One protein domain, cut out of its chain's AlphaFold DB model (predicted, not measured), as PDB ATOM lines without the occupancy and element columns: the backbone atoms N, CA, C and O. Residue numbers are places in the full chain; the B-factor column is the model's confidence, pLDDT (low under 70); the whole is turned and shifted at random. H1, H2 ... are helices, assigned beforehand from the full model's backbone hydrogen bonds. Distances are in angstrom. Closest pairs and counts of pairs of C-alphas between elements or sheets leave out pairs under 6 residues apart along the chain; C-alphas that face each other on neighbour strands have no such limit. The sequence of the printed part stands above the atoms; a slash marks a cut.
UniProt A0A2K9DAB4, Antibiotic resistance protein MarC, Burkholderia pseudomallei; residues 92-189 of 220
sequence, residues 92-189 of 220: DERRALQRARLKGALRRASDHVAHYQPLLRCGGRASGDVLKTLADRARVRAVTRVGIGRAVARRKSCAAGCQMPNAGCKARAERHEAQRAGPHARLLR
ATOM      1  N   ASP A  92      42.264  22.165  20.304       93.94
ATOM      2  CA  ASP A  92      40.909  22.119  20.850       93.94
ATOM      3  C   ASP A  92      40.089  20.977  20.251       93.94
ATOM      4  O   ASP A  92      39.437  20.243  21.001       93.94
ATOM      5  N   GLU A  93      40.232  20.711  18.952       93.75
ATOM      6  CA  GLU A  93      39.643  19.532  18.301       93.75
ATOM      7  C   GLU A  93      40.187  18.232  18.903       93.75
ATOM      8  O   GLU A  93      39.419  17.338  19.277       93.75
ATOM      9  N   ARG A  94      41.509  18.144  19.113       95.94
ATOM     10  CA  ARG A  94      42.120  16.985  19.782       95.94
ATOM     11  C   ARG A  94      41.610  16.808  21.209       95.94
ATOM     12  O   ARG A  94      41.311  15.683  21.615       95.94
ATOM     13  N   ARG A  95      41.470  17.892  21.981       94.25
ATOM     14  CA  ARG A  95      40.919  17.847  23.350       94.25
ATOM     15  C   ARG A  95      39.457  17.397  23.359       94.25
ATOM     16  O   ARG A  95      39.080  16.578  24.204       94.25
ATOM     17  N   ALA A  96      38.645  17.884  22.422       92.00
ATOM     18  CA  ALA A  96      37.251  17.480  22.275       92.00
ATOM     19  C   ALA A  96      37.130  15.985  21.934       92.00
ATOM     20  O   ALA A  96      36.385  15.260  22.604       92.00
ATOM     21  N   LEU A  97      37.933  15.503  20.978       94.50
ATOM     22  CA  LEU A  97      37.986  14.095  20.583       94.50
ATOM     23  C   LEU A  97      38.449  13.188  21.733       94.50
ATOM     24  O   LEU A  97      37.830  12.154  22.003       94.50
ATOM     25  N   GLN A  98      39.501  13.581  22.456       94.62
ATOM     26  CA  GLN A  98      39.982  12.852  23.634       94.62
ATOM     27  C   GLN A  98      38.897  12.733  24.707       94.62
ATOM     28  O   GLN A  98      38.702  11.653  25.268       94.62
ATOM     29  N   ARG A  99      38.150  13.816  24.967       93.00
ATOM     30  CA  ARG A  99      37.045  13.810  25.932       93.00
ATOM     31  C   ARG A  99      35.933  12.851  25.505       93.00
ATOM     32  O   ARG A  99      35.477  12.061  26.333       93.00
ATOM     33  N   ALA A 100      35.517  12.890  24.239       91.56
ATOM     34  CA  ALA A 100      34.485  11.996  23.713       91.56
ATOM     35  C   ALA A 100      34.903  10.518  23.828       91.56
ATOM     36  O   ALA A 100      34.157   9.691  24.363       91.56
ATOM     37  N   ARG A 101      36.140  10.196  23.423       93.56
ATOM     38  CA  ARG A 101      36.697   8.835  23.518       93.56
ATOM     39  C   ARG A 101      36.803   8.353  24.965       93.56
ATOM     40  O   ARG A 101      36.465   7.203  25.247       93.56
ATOM     41  N   LEU A 102      37.222   9.224  25.885       90.69
ATOM     42  CA  LEU A 102      37.338   8.894  27.305       90.69
ATOM     43  C   LEU A 102      35.976   8.566  27.930       90.69
ATOM     44  O   LEU A 102      35.868   7.563  28.634       90.69
ATOM     45  N   LYS A 103      34.929   9.350  27.640       88.62
ATOM     46  CA  LYS A 103      33.562   9.062  28.113       88.62
ATOM     47  C   LYS A 103      33.081   7.686  27.650       88.62
ATOM     48  O   LYS A 103      32.655   6.874  28.471       88.62
ATOM     49  N   GLY A 104      33.222   7.396  26.355       90.12
ATOM     50  CA  GLY A 104      32.840   6.099  25.792       90.12
ATOM     51  C   GLY A 104      33.628   4.931  26.395       90.12
ATOM     52  O   GLY A 104      33.055   3.885  26.693       90.12
ATOM     53  N   ALA A 105      34.931   5.113  26.632       89.81
ATOM     54  CA  ALA A 105      35.769   4.094  27.258       89.81
ATOM     55  C   ALA A 105      35.359   3.806  28.710       89.81
ATOM     56  O   ALA A 105      35.278   2.641  29.097       89.81
ATOM     57  N   LEU A 106      35.062   4.842  29.501       87.31
ATOM     58  CA  LEU A 106      34.632   4.677  30.891       87.31
ATOM     59  C   LEU A 106      33.277   3.982  30.999       87.31
ATOM     60  O   LEU A 106      33.124   3.118  31.858       87.31
ATOM     61  N   ARG A 107      32.336   4.304  30.104       87.06
ATOM     62  CA  ARG A 107      31.044   3.614  30.029       87.06
ATOM     63  C   ARG A 107      31.218   2.130  29.689       87.06
ATOM     64  O   ARG A 107      30.773   1.269  30.434       87.06
ATOM     65  N   ARG A 108      31.990   1.797  28.646       89.00
ATOM     66  CA  ARG A 108      32.293   0.384  28.333       89.00
ATOM     67  C   ARG A 108      32.975  -0.338  29.500       89.00
ATOM     68  O   ARG A 108      32.674  -1.495  29.777       89.00
ATOM     69  N   ALA A 109      33.883   0.340  30.199       87.81
ATOM     70  CA  ALA A 109      34.564  -0.229  31.355       87.81
ATOM     71  C   ALA A 109      33.609  -0.485  32.536       87.81
ATOM     72  O   ALA A 109      33.730  -1.527  33.180       87.81
ATOM     73  N   SER A 110      32.667   0.426  32.816       84.50
ATOM     74  CA  SER A 110      31.670   0.240  33.879       84.50
ATOM     75  C   SER A 110      30.677  -0.872  33.567       84.50
ATOM     76  O   SER A 110      30.298  -1.613  34.478       84.50
ATOM     77  N   ASP A 111      30.293  -0.991  32.298       86.56
ATOM     78  CA  ASP A 111      29.228  -1.889  31.860       86.56
ATOM     79  C   ASP A 111      29.732  -3.338  31.769       86.56
ATOM     80  O   ASP A 111      29.050  -4.264  32.203       86.56
ATOM     81  N   HIS A 112      30.964  -3.552  31.290       87.50
ATOM     82  CA  HIS A 112      31.487  -4.902  31.039       87.50
ATOM     83  C   HIS A 112      32.411  -5.453  32.134       87.50
ATOM     84  O   HIS A 112      32.657  -6.660  32.197       87.50
ATOM     85  N   VAL A 113      32.969  -4.607  33.007       87.69
ATOM     86  CA  VAL A 113      33.996  -5.041  33.964       87.69
ATOM     87  C   VAL A 113      33.640  -4.605  35.382       87.69
ATOM     88  O   VAL A 113      33.962  -3.508  35.834       87.69
ATOM     89  N   ALA A 114      33.085  -5.546  36.150       84.56
ATOM     90  CA  ALA A 114      32.695  -5.346  37.552       84.56
ATOM     91  C   ALA A 114      33.824  -4.803  38.455       84.56
ATOM     92  O   ALA A 114      33.556  -4.140  39.452       84.56
ATOM     93  N   HIS A 115      35.095  -5.045  38.108       85.44
ATOM     94  CA  HIS A 115      36.237  -4.508  38.855       85.44
ATOM     95  C   HIS A 115      36.326  -2.972  38.811       85.44
ATOM     96  O   HIS A 115      36.781  -2.370  39.783       85.44
ATOM     97  N   TYR A 116      35.883  -2.334  37.723       84.19
ATOM     98  CA  TYR A 116      35.971  -0.879  37.575       84.19
ATOM     99  C   TYR A 116      34.826  -0.130  38.264       84.19
ATOM    100  O   TYR A 116      35.023   1.007  38.683       84.19
ATOM    101  N   GLN A 117      33.670  -0.763  38.482       83.44
ATOM    102  CA  GLN A 117      32.534  -0.132  39.165       83.44
ATOM    103  C   GLN A 117      32.860   0.452  40.554       83.44
ATOM    104  O   GLN A 117      32.548   1.623  40.783       83.44
ATOM    105  N   PRO A 118      33.511  -0.275  41.489       81.69
ATOM    106  CA  PRO A 118      33.863   0.295  42.788       81.69
ATOM    107  C   PRO A 118      34.914   1.408  42.677       81.69
ATOM    108  O   PRO A 118      34.874   2.356  43.451       81.69
ATOM    109  N   LEU A 119      35.827   1.338  41.701       78.31
ATOM    110  CA  LEU A 119      36.846   2.375  41.490       78.31
ATOM    111  C   LEU A 119      36.232   3.696  41.007       78.31
ATOM    112  O   LEU A 119      36.720   4.762  41.377       78.31
ATOM    113  N   LEU A 120      35.148   3.617  40.233       75.94
ATOM    114  CA  LEU A 120      34.367   4.771  39.783       75.94
ATOM    115  C   LEU A 120      33.457   5.307  40.902       75.94
ATOM    116  O   LEU A 120      33.426   6.513  41.151       75.94
ATOM    117  N   ARG A 121      32.806   4.413  41.663       69.94
ATOM    118  CA  ARG A 121      31.949   4.779  42.805       69.94
ATOM    119  C   ARG A 121      32.704   5.461  43.945       69.94
ATOM    120  O   ARG A 121      32.198   6.433  44.490       69.94
ATOM    121  N   CYS A 122      33.912   5.008  44.286       57.31
ATOM    122  CA  CYS A 122      34.728   5.645  45.328       57.31
ATOM    123  C   CYS A 122      35.166   7.078  44.969       57.31
ATOM    124  O   CYS A 122      35.511   7.837  45.864       57.31
ATOM    125  N   GLY A 123      35.139   7.451  43.683       59.38
ATOM    126  CA  GLY A 123      35.355   8.827  43.220       59.38
ATOM    127  C   GLY A 123      34.080   9.682  43.188       59.38
ATOM    128  O   GLY A 123      34.100  10.773  42.622       59.38
ATOM    129  N   GLY A 124      32.962   9.180  43.731       53.47
ATOM    130  CA  GLY A 124      31.676   9.882  43.782       53.47
ATOM    131  C   GLY A 124      30.902   9.920  42.461       53.47
ATOM    132  O   GLY A 124      29.942  10.676  42.351       53.47
ATOM    133  N   ARG A 125      31.292   9.140  41.440       57.22
ATOM    134  CA  ARG A 125      30.633   9.147  40.122       57.22
ATOM    135  C   ARG A 125      30.214   7.744  39.702       57.22
ATOM    136  O   ARG A 125      31.036   6.903  39.343       57.22
ATOM    137  N   ALA A 126      28.908   7.503  39.729       52.19
ATOM    138  CA  ALA A 126      28.306   6.423  38.968       52.19
ATOM    139  C   ALA A 126      28.203   6.891  37.506       52.19
ATOM    140  O   ALA A 126      27.577   7.906  37.233       52.19
ATOM    141  N   SER A 127      28.835   6.157  36.594       53.62
ATOM    142  CA  SER A 127      28.652   6.265  35.137       53.62
ATOM    143  C   SER A 127      29.344   7.438  34.414       53.62
ATOM    144  O   SER A 127      29.566   8.527  34.943       53.62
ATOM    145  N   GLY A 128      29.756   7.162  33.170       54.75
ATOM    146  CA  GLY A 128      30.624   7.988  32.317       54.75
ATOM    147  C   GLY A 128      30.081   9.365  31.909       54.75
ATOM    148  O   GLY A 128      30.801  10.127  31.260       54.75
ATOM    149  N   ASP A 129      28.866   9.718  32.319       59.34
ATOM    150  CA  ASP A 129      28.188  10.954  31.916       59.34
ATOM    151  C   ASP A 129      28.714  12.194  32.645       59.34
ATOM    152  O   ASP A 129      28.631  13.316  32.143       59.34
ATOM    153  N   VAL A 130      29.353  12.006  33.802       57.78
ATOM    154  CA  VAL A 130      29.722  13.126  34.675       57.78
ATOM    155  C   VAL A 130      31.062  13.776  34.285       57.78
ATOM    156  O   VAL A 130      31.397  14.839  34.798       57.78
ATOM    157  N   LEU A 131      31.850  13.208  33.359       69.94
ATOM    158  CA  LEU A 131      33.160  13.761  32.970       69.94
ATOM    159  C   LEU A 131      33.009  15.006  32.066       69.94
ATOM    160  O   LEU A 131      33.044  14.913  30.839       69.94
ATOM    161  N   LYS A 132      32.794  16.185  32.666       77.06
ATOM    162  CA  LYS A 132      32.546  17.450  31.941       77.06
ATOM    163  C   LYS A 132      33.817  17.986  31.270       77.06
ATOM    164  O   LYS A 132      33.773  18.460  30.130       77.06
ATOM    165  N   THR A 133      34.954  17.846  31.947       83.94
ATOM    166  CA  THR A 133      36.264  18.340  31.501       83.94
ATOM    167  C   THR A 133      37.315  17.227  31.515       83.94
ATOM    168  O   THR A 133      37.139  16.202  32.169       83.94
ATOM    169  N   LEU A 134      38.435  17.410  30.803       85.75
ATOM    170  CA  LEU A 134      39.557  16.457  30.854       85.75
ATOM    171  C   LEU A 134      40.229  16.412  32.239       85.75
ATOM    172  O   LEU A 134      40.746  15.366  32.630       85.75
ATOM    173  N   ALA A 135      40.180  17.512  32.997       86.00
ATOM    174  CA  ALA A 135      40.752  17.606  34.343       86.00
ATOM    175  C   ALA A 135      40.051  16.673  35.347       86.00
ATOM    176  O   ALA A 135      40.687  16.113  36.241       86.00
ATOM    177  N   ASP A 136      38.758  16.415  35.144       82.19
ATOM    178  CA  ASP A 136      37.972  15.505  35.980       82.19
ATOM    179  C   ASP A 136      38.480  14.054  35.959       82.19
ATOM    180  O   ASP A 136      38.112  13.267  36.835       82.19
ATOM    181  N   ARG A 137      39.352  13.684  35.010       83.62
ATOM    182  CA  ARG A 137      40.016  12.373  34.996       83.62
ATOM    183  C   ARG A 137      40.782  12.098  36.294       83.62
ATOM    184  O   ARG A 137      40.828  10.945  36.712       83.62
ATOM    185  N   ALA A 138      41.340  13.122  36.945       83.12
ATOM    186  CA  ALA A 138      42.089  12.969  38.197       83.12
ATOM    187  C   ALA A 138      41.226  12.462  39.369       83.12
ATOM    188  O   ALA A 138      41.750  11.902  40.327       83.12
ATOM    189  N   ARG A 139      39.899  12.624  39.283       77.94
ATOM    190  CA  ARG A 139      38.951  12.150  40.303       77.94
ATOM    191  C   ARG A 139      38.705  10.642  40.222       77.94
ATOM    192  O   ARG A 139      38.215  10.047  41.178       77.94
ATOM    193  N   VAL A 140      39.030  10.012  39.091       77.88
ATOM    194  CA  VAL A 140      38.949   8.557  38.939       77.88
ATOM    195  C   VAL A 140      40.167   7.930  39.603       77.88
ATOM    196  O   VAL A 140      41.308   8.278  39.299       77.88
ATOM    197  N   ARG A 141      39.934   6.968  40.500       82.19
ATOM    198  CA  ARG A 141      41.027   6.281  41.186       82.19
ATOM    199  C   ARG A 141      41.902   5.519  40.188       82.19
ATOM    200  O   ARG A 141      41.400   4.758  39.361       82.19
ATOM    201  N   ALA A 142      43.217   5.672  40.326       84.94
ATOM    202  CA  ALA A 142      44.180   4.938  39.520       84.94
ATOM    203  C   ALA A 142      44.072   3.420  39.748       84.94
ATOM    204  O   ALA A 142      43.955   2.931  40.877       84.94
ATOM    205  N   VAL A 143      44.150   2.668  38.654       88.31
ATOM    206  CA  VAL A 143      44.198   1.207  38.675       88.31
ATOM    207  C   VAL A 143      45.628   0.782  38.997       88.31
ATOM    208  O   VAL A 143      46.574   1.251  38.373       88.31
ATOM    209  N   THR A 144      45.799  -0.119  39.963       92.81
ATOM    210  CA  THR A 144      47.122  -0.619  40.358       92.81
ATOM    211  C   THR A 144      47.316  -2.065  39.926       92.81
ATOM    212  O   THR A 144      46.363  -2.848  39.886       92.81
ATOM    213  N   ARG A 145      48.571  -2.462  39.680       94.94
ATOM    214  CA  ARG A 145      48.932  -3.860  39.381       94.94
ATOM    215  C   ARG A 145      48.418  -4.823  40.454       94.94
ATOM    216  O   ARG A 145      47.905  -5.889  40.131       94.94
ATOM    217  N   VAL A 146      48.506  -4.422  41.723       93.75
ATOM    218  CA  VAL A 146      47.974  -5.194  42.856       93.75
ATOM    219  C   VAL A 146      46.452  -5.334  42.760       93.75
ATOM    220  O   VAL A 146      45.928  -6.426  42.974       93.75
ATOM    221  N   GLY A 147      45.738  -4.260  42.413       89.00
ATOM    222  CA  GLY A 147      44.289  -4.287  42.192       89.00
ATOM    223  C   GLY A 147      43.884  -5.257  41.082       89.00
ATOM    224  O   GLY A 147      43.014  -6.101  41.302       89.00
ATOM    225  N   ILE A 148      44.584  -5.207  39.944       91.50
ATOM    226  CA  ILE A 148      44.372  -6.120  38.811       91.50
ATOM    227  C   ILE A 148      44.658  -7.567  39.229       91.50
ATOM    228  O   ILE A 148      43.820  -8.439  39.021       91.50
ATOM    229  N   GLY A 149      45.796  -7.827  39.882       91.19
ATOM    230  CA  GLY A 149      46.163  -9.167  40.348       91.19
ATOM    231  C   GLY A 149      45.126  -9.764  41.302       91.19
ATOM    232  O   GLY A 149      44.734 -10.918  41.147       91.19
ATOM    233  N   ARG A 150      44.597  -8.958  42.234       89.62
ATOM    234  CA  ARG A 150      43.499  -9.365  43.128       89.62
ATOM    235  C   ARG A 150      42.207  -9.661  42.364       89.62
ATOM    236  O   ARG A 150      41.514 -10.616  42.705       89.62
ATOM    237  N   ALA A 151      41.870  -8.867  41.348       87.56
ATOM    238  CA  ALA A 151      40.678  -9.086  40.530       87.56
ATOM    239  C   ALA A 151      40.778 -10.374  39.698       87.56
ATOM    240  O   ALA A 151      39.828 -11.155  39.656       87.56
ATOM    241  N   VAL A 152      41.939 -10.623  39.086       89.19
ATOM    242  CA  VAL A 152      42.215 -11.848  38.323       89.19
ATOM    243  C   VAL A 152      42.204 -13.068  39.240       89.19
ATOM    244  O   VAL A 152      41.546 -14.051  38.913       89.19
ATOM    245  N   ALA A 153      42.854 -12.996  40.408       87.56
ATOM    246  CA  ALA A 153      42.836 -14.078  41.390       87.56
ATOM    247  C   ALA A 153      41.403 -14.422  41.818       87.56
ATOM    248  O   ALA A 153      41.024 -15.586  41.770       87.56
ATOM    249  N   ARG A 154      40.569 -13.413  42.121       83.75
ATOM    250  CA  ARG A 154      39.144 -13.620  42.434       83.75
ATOM    251  C   ARG A 154      38.393 -14.303  41.295       83.75
ATOM    252  O   ARG A 154      37.661 -15.247  41.560       83.75
ATOM    253  N   ARG A 155      38.593 -13.877  40.040       81.12
ATOM    254  CA  ARG A 155      37.977 -14.548  38.880       81.12
ATOM    255  C   ARG A 155      38.445 -15.992  38.741       81.12
ATOM    256  O   ARG A 155      37.608 -16.848  38.504       81.12
ATOM    257  N   LYS A 156      39.739 -16.272  38.926       81.56
ATOM    258  CA  LYS A 156      40.287 -17.636  38.872       81.56
ATOM    259  C   LYS A 156      39.731 -18.520  39.984       81.56
ATOM    260  O   LYS A 156      39.348 -19.643  39.703       81.56
ATOM    261  N   SER A 157      39.627 -18.012  41.212       75.56
ATOM    262  CA  SER A 157      39.012 -18.734  42.332       75.56
ATOM    263  C   SER A 157      37.519 -18.975  42.110       75.56
ATOM    264  O   SER A 157      37.029 -20.052  42.423       75.56
ATOM    265  N   CYS A 158      36.801 -18.007  41.534       67.06
ATOM    266  CA  CYS A 158      35.413 -18.204  41.129       67.06
ATOM    267  C   CYS A 158      35.300 -19.224  39.993       67.06
ATOM    268  O   CYS A 158      34.466 -20.100  40.086       67.06
ATOM    269  N   ALA A 159      36.148 -19.178  38.966       64.50
ATOM    270  CA  ALA A 159      36.119 -20.140  37.862       64.50
ATOM    271  C   ALA A 159      36.495 -21.563  38.311       64.50
ATOM    272  O   ALA A 159      35.832 -22.517  37.925       64.50
ATOM    273  N   ALA A 160      37.504 -21.698  39.177       60.22
ATOM    274  CA  ALA A 160      37.906 -22.975  39.765       60.22
ATOM    275  C   ALA A 160      36.856 -23.522  40.750       60.22
ATOM    276  O   ALA A 160      36.699 -24.730  40.861       60.22
ATOM    277  N   GLY A 161      36.113 -22.647  41.439       53.41
ATOM    278  CA  GLY A 161      34.975 -23.031  42.283       53.41
ATOM    279  C   GLY A 161      33.656 -23.237  41.522       53.41
ATOM    280  O   GLY A 161      32.759 -23.889  42.041       53.41
ATOM    281  N   CYS A 162      33.537 -22.706  40.300       49.94
ATOM    282  CA  CYS A 162      32.360 -22.804  39.430       49.94
ATOM    283  C   CYS A 162      32.516 -23.868  38.335       49.94
ATOM    284  O   CYS A 162      31.751 -23.861  37.373       49.94
ATOM    285  N   GLN A 163      33.453 -24.808  38.477       50.03
ATOM    286  CA  GLN A 163      33.523 -25.979  37.597       50.03
ATOM    287  C   GLN A 163      32.403 -27.004  37.837       50.03
ATOM    288  O   GLN A 163      32.460 -28.092  37.286       50.03
ATOM    289  N   MET A 164      31.356 -26.641  38.589       41.75
ATOM    290  CA  MET A 164      30.038 -27.265  38.500       41.75
ATOM    291  C   MET A 164      28.936 -26.218  38.752       41.75
ATOM    292  O   MET A 164      29.067 -25.430  39.695       41.75
ATOM    293  N   PRO A 165      27.807 -26.231  38.018       49.19
ATOM    294  CA  PRO A 165      26.585 -25.523  38.396       49.19
ATOM    295  C   PRO A 165      25.890 -26.258  39.557       49.19
ATOM    296  O   PRO A 165      24.733 -26.647  39.465       49.19
ATOM    297  N   ASN A 166      26.600 -26.487  40.661       49.25
ATOM    298  CA  ASN A 166      26.060 -27.207  41.808       49.25
ATOM    299  C   ASN A 166      25.569 -26.212  42.866       49.25
ATOM    300  O   ASN A 166      26.180 -25.166  43.095       49.25
ATOM    301  N   ALA A 167      24.453 -26.561  43.506       54.09
ATOM    302  CA  ALA A 167      23.598 -25.798  44.425       54.09
ATOM    303  C   ALA A 167      24.263 -24.818  45.429       54.09
ATOM    304  O   ALA A 167      23.593 -23.921  45.941       54.09
ATOM    305  N   GLY A 168      25.568 -24.922  45.695       55.97
ATOM    306  CA  GLY A 168      26.314 -24.056  46.612       55.97
ATOM    307  C   GLY A 168      26.388 -22.580  46.201       55.97
ATOM    308  O   GLY A 168      26.268 -21.707  47.061       55.97
ATOM    309  N   CYS A 169      26.529 -22.259  44.907       57.25
ATOM    310  CA  CYS A 169      26.539 -20.858  44.452       57.25
ATOM    311  C   CYS A 169      25.168 -20.189  44.620       57.25
ATOM    312  O   CYS A 169      25.099 -19.036  45.050       57.25
ATOM    313  N   LYS A 170      24.087 -20.936  44.362       61.47
ATOM    314  CA  LYS A 170      22.705 -20.483  44.563       61.47
ATOM    315  C   LYS A 170      22.408 -20.290  46.052       61.47
ATOM    316  O   LYS A 170      22.014 -19.202  46.454       61.47
ATOM    317  N   ALA A 171      22.782 -21.258  46.892       62.31
ATOM    318  CA  ALA A 171      22.642 -21.157  48.344       62.31
ATOM    319  C   ALA A 171      23.452 -19.994  48.951       62.31
ATOM    320  O   ALA A 171      23.045 -19.399  49.947       62.31
ATOM    321  N   ARG A 172      24.611 -19.639  48.379       67.25
ATOM    322  CA  ARG A 172      25.413 -18.499  48.853       67.25
ATOM    323  C   ARG A 172      24.826 -17.158  48.416       67.25
ATOM    324  O   ARG A 172      24.883 -16.212  49.200       67.25
ATOM    325  N   ALA A 173      24.251 -17.088  47.214       66.06
ATOM    326  CA  ALA A 173      23.483 -15.934  46.751       66.06
ATOM    327  C   ALA A 173      22.223 -15.736  47.608       66.06
ATOM    328  O   ALA A 173      22.031 -14.651  48.147       66.06
ATOM    329  N   GLU A 174      21.463 -16.805  47.863       67.62
ATOM    330  CA  GLU A 174      20.278 -16.796  48.729       67.62
ATOM    331  C   GLU A 174      20.617 -16.428  50.178       67.62
ATOM    332  O   GLU A 174      19.882 -15.670  50.805       67.62
ATOM    333  N   ARG A 175      21.755 -16.885  50.727       69.81
ATOM    334  CA  ARG A 175      22.229 -16.436  52.051       69.81
ATOM    335  C   ARG A 175      22.597 -14.957  52.057       69.81
ATOM    336  O   ARG A 175      22.277 -14.272  53.022       69.81
ATOM    337  N   HIS A 176      23.258 -14.458  51.013       71.69
ATOM    338  CA  HIS A 176      23.579 -13.033  50.891       71.69
ATOM    339  C   HIS A 176      22.321 -12.168  50.750       71.69
ATOM    340  O   HIS A 176      22.269 -11.067  51.294       71.69
ATOM    341  N   GLU A 177      21.310 -12.669  50.046       68.81
ATOM    342  CA  GLU A 177      20.014 -12.019  49.876       68.81
ATOM    343  C   GLU A 177      19.198 -12.052  51.176       68.81
ATOM    344  O   GLU A 177      18.712 -11.015  51.618       68.81
ATOM    345  N   ALA A 178      19.177 -13.186  51.884       67.12
ATOM    346  CA  ALA A 178      18.576 -13.310  53.212       67.12
ATOM    347  C   ALA A 178      19.278 -12.441  54.272       67.12
ATOM    348  O   ALA A 178      18.629 -11.957  55.195       67.12
ATOM    349  N   GLN A 179      20.590 -12.216  54.148       70.50
ATOM    350  CA  GLN A 179      21.337 -11.287  55.005       70.50
ATOM    351  C   GLN A 179      21.060  -9.817  54.656       70.50
ATOM    352  O   GLN A 179      21.071  -8.972  55.546       70.50
ATOM    353  N   ARG A 180      20.786  -9.502  53.382       65.12
ATOM    354  CA  ARG A 180      20.383  -8.154  52.944       65.12
ATOM    355  C   ARG A 180      18.945  -7.805  53.311       65.12
ATOM    356  O   ARG A 180      18.664  -6.632  53.517       65.12
ATOM    357  N   ALA A 181      18.062  -8.796  53.405       67.62
ATOM    358  CA  ALA A 181      16.647  -8.587  53.702       67.62
ATOM    359  C   ALA A 181      16.370  -8.127  55.153       67.62
ATOM    360  O   ALA A 181      15.236  -7.786  55.484       67.62
ATOM    361  N   GLY A 182      17.394  -8.067  56.015       61.19
ATOM    362  CA  GLY A 182      17.263  -7.622  57.402       61.19
ATOM    363  C   GLY A 182      16.396  -8.557  58.267       61.19
ATOM    364  O   GLY A 182      15.757  -9.484  57.765       61.19
ATOM    365  N   PRO A 183      16.359  -8.353  59.595       60.53
ATOM    366  CA  PRO A 183      15.627  -9.232  60.514       60.53
ATOM    367  C   PRO A 183      14.105  -9.243  60.278       60.53
ATOM    368  O   PRO A 183      13.460 -10.253  60.550       60.53
ATOM    369  N   HIS A 184      13.535  -8.182  59.694       55.69
ATOM    370  CA  HIS A 184      12.095  -8.084  59.422       55.69
ATOM    371  C   HIS A 184      11.596  -9.036  58.321       55.69
ATOM    372  O   HIS A 184      10.488  -9.556  58.426       55.69
ATOM    373  N   ALA A 185      12.406  -9.351  57.304       54.31
ATOM    374  CA  ALA A 185      12.006 -10.304  56.262       54.31
ATOM    375  C   ALA A 185      12.028 -11.771  56.735       54.31
ATOM    376  O   ALA A 185      11.439 -12.644  56.095       54.31
ATOM    377  N   ARG A 186      12.704 -12.056  57.858       53.38
ATOM    378  CA  ARG A 186      12.767 -13.396  58.458       53.38
ATOM    379  C   ARG A 186      11.452 -13.797  59.125       53.38
ATOM    380  O   ARG A 186      11.083 -14.960  59.029       53.38
ATOM    381  N   LEU A 187      10.741 -12.844  59.731       54.97
ATOM    382  CA  LEU A 187       9.454 -13.078  60.399       54.97
ATOM    383  C   LEU A 187       8.359 -13.498  59.402       54.97
ATOM    384  O   LEU A 187       7.680 -14.493  59.621       54.97
ATOM    385  N   LEU A 188       8.299 -12.858  58.230       54.31
ATOM    386  CA  LEU A 188       7.276 -13.146  57.213       54.31
ATOM    387  C   LEU A 188       7.415 -14.524  56.532       54.31
ATOM    388  O   LEU A 188       6.455 -15.022  55.943       54.31
ATOM    389  N   ARG A 189       8.596 -15.165  56.577       52.50
ATOM    390  CA  ARG A 189       8.763 -16.553  56.091       52.50
ATOM    391  C   ARG A 189       8.381 -17.598  57.136       52.50
ATOM    392  O   ARG A 189       7.950 -18.679  56.741       52.50
TER     393      ARG A 189
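Overview. This is residues 92 to 189 of the 220 residues of the protein "Antibiotic resistance protein MarC" of Burkholderia pseudomallei (UniProt A0A2K9DAB4). Look for an open, strung-out string of helices with few contacts: at one end the long helix H1, with the short H2 and H3 and the loop of residues 122 to 134 folding back along it. From there the chain leads away through H4 to a far arm of H5 and H6, in which residues 162 to 168, 170 to 177 and 179 to 185 stand free. The printed part has 98 residues with six named helices, H1 to H6 in chain order, and no named strand; the class is all helix. It is only just extended, close to loose, with a radius of gyration of the C-alphas of 19.0 A, and elongated, spanning 60 by 34 by 21 A.

Arrangement. Start at H1, residues 92 to 112, and go to its residues 109 to 110, which alone touch H2, residues 116 to 121. The two touch only at the corner, about perpendicular at 75 degrees; their closest C-alphas, of Ser 110 and Gln 117, are 5.4 A apart. H3, residues 135 to 139, and H4, residues 145 to 161, are apart from H1 and from each other. H5, residues 168 to 180, is apart from H4, and close but not clearly touching H6, residues 182 to 189: their closest C-alphas, of Ala 178 and Arg 186, are 7.8 A apart, and the tilt of 70.0 degrees is only just about perpendicular. Every O i to N i+4 pair is within hydrogen-bond range in H1, H2, H4 and H5; H3 has 0 of 1, with 2 of 2 O i to N i+3 pairs, and H6 0 of 4, with 3 of 5.

Along the chain. Find C-alpha 92 at (40.909, 22.119, 20.850); H1 runs 30.4 A from there. H4 starts at C-alpha 145, (48.932, -3.860, 39.381), and runs 23.9 A; H5 measures 18.1 A. H6 ends at C-alpha 189, (8.763, -16.553, 56.091).

Size, cuts and confidence. The C-alphas of Asp 92 and Leu 187, the two farthest apart, are 61.6 A apart. The printed part has no cut, and the link from H2 to H3 is long, with 13 residues. The model's pLDDT is under 70 in residues 121 to 131, 158 to 175, 177 to 178 and 180 to 189.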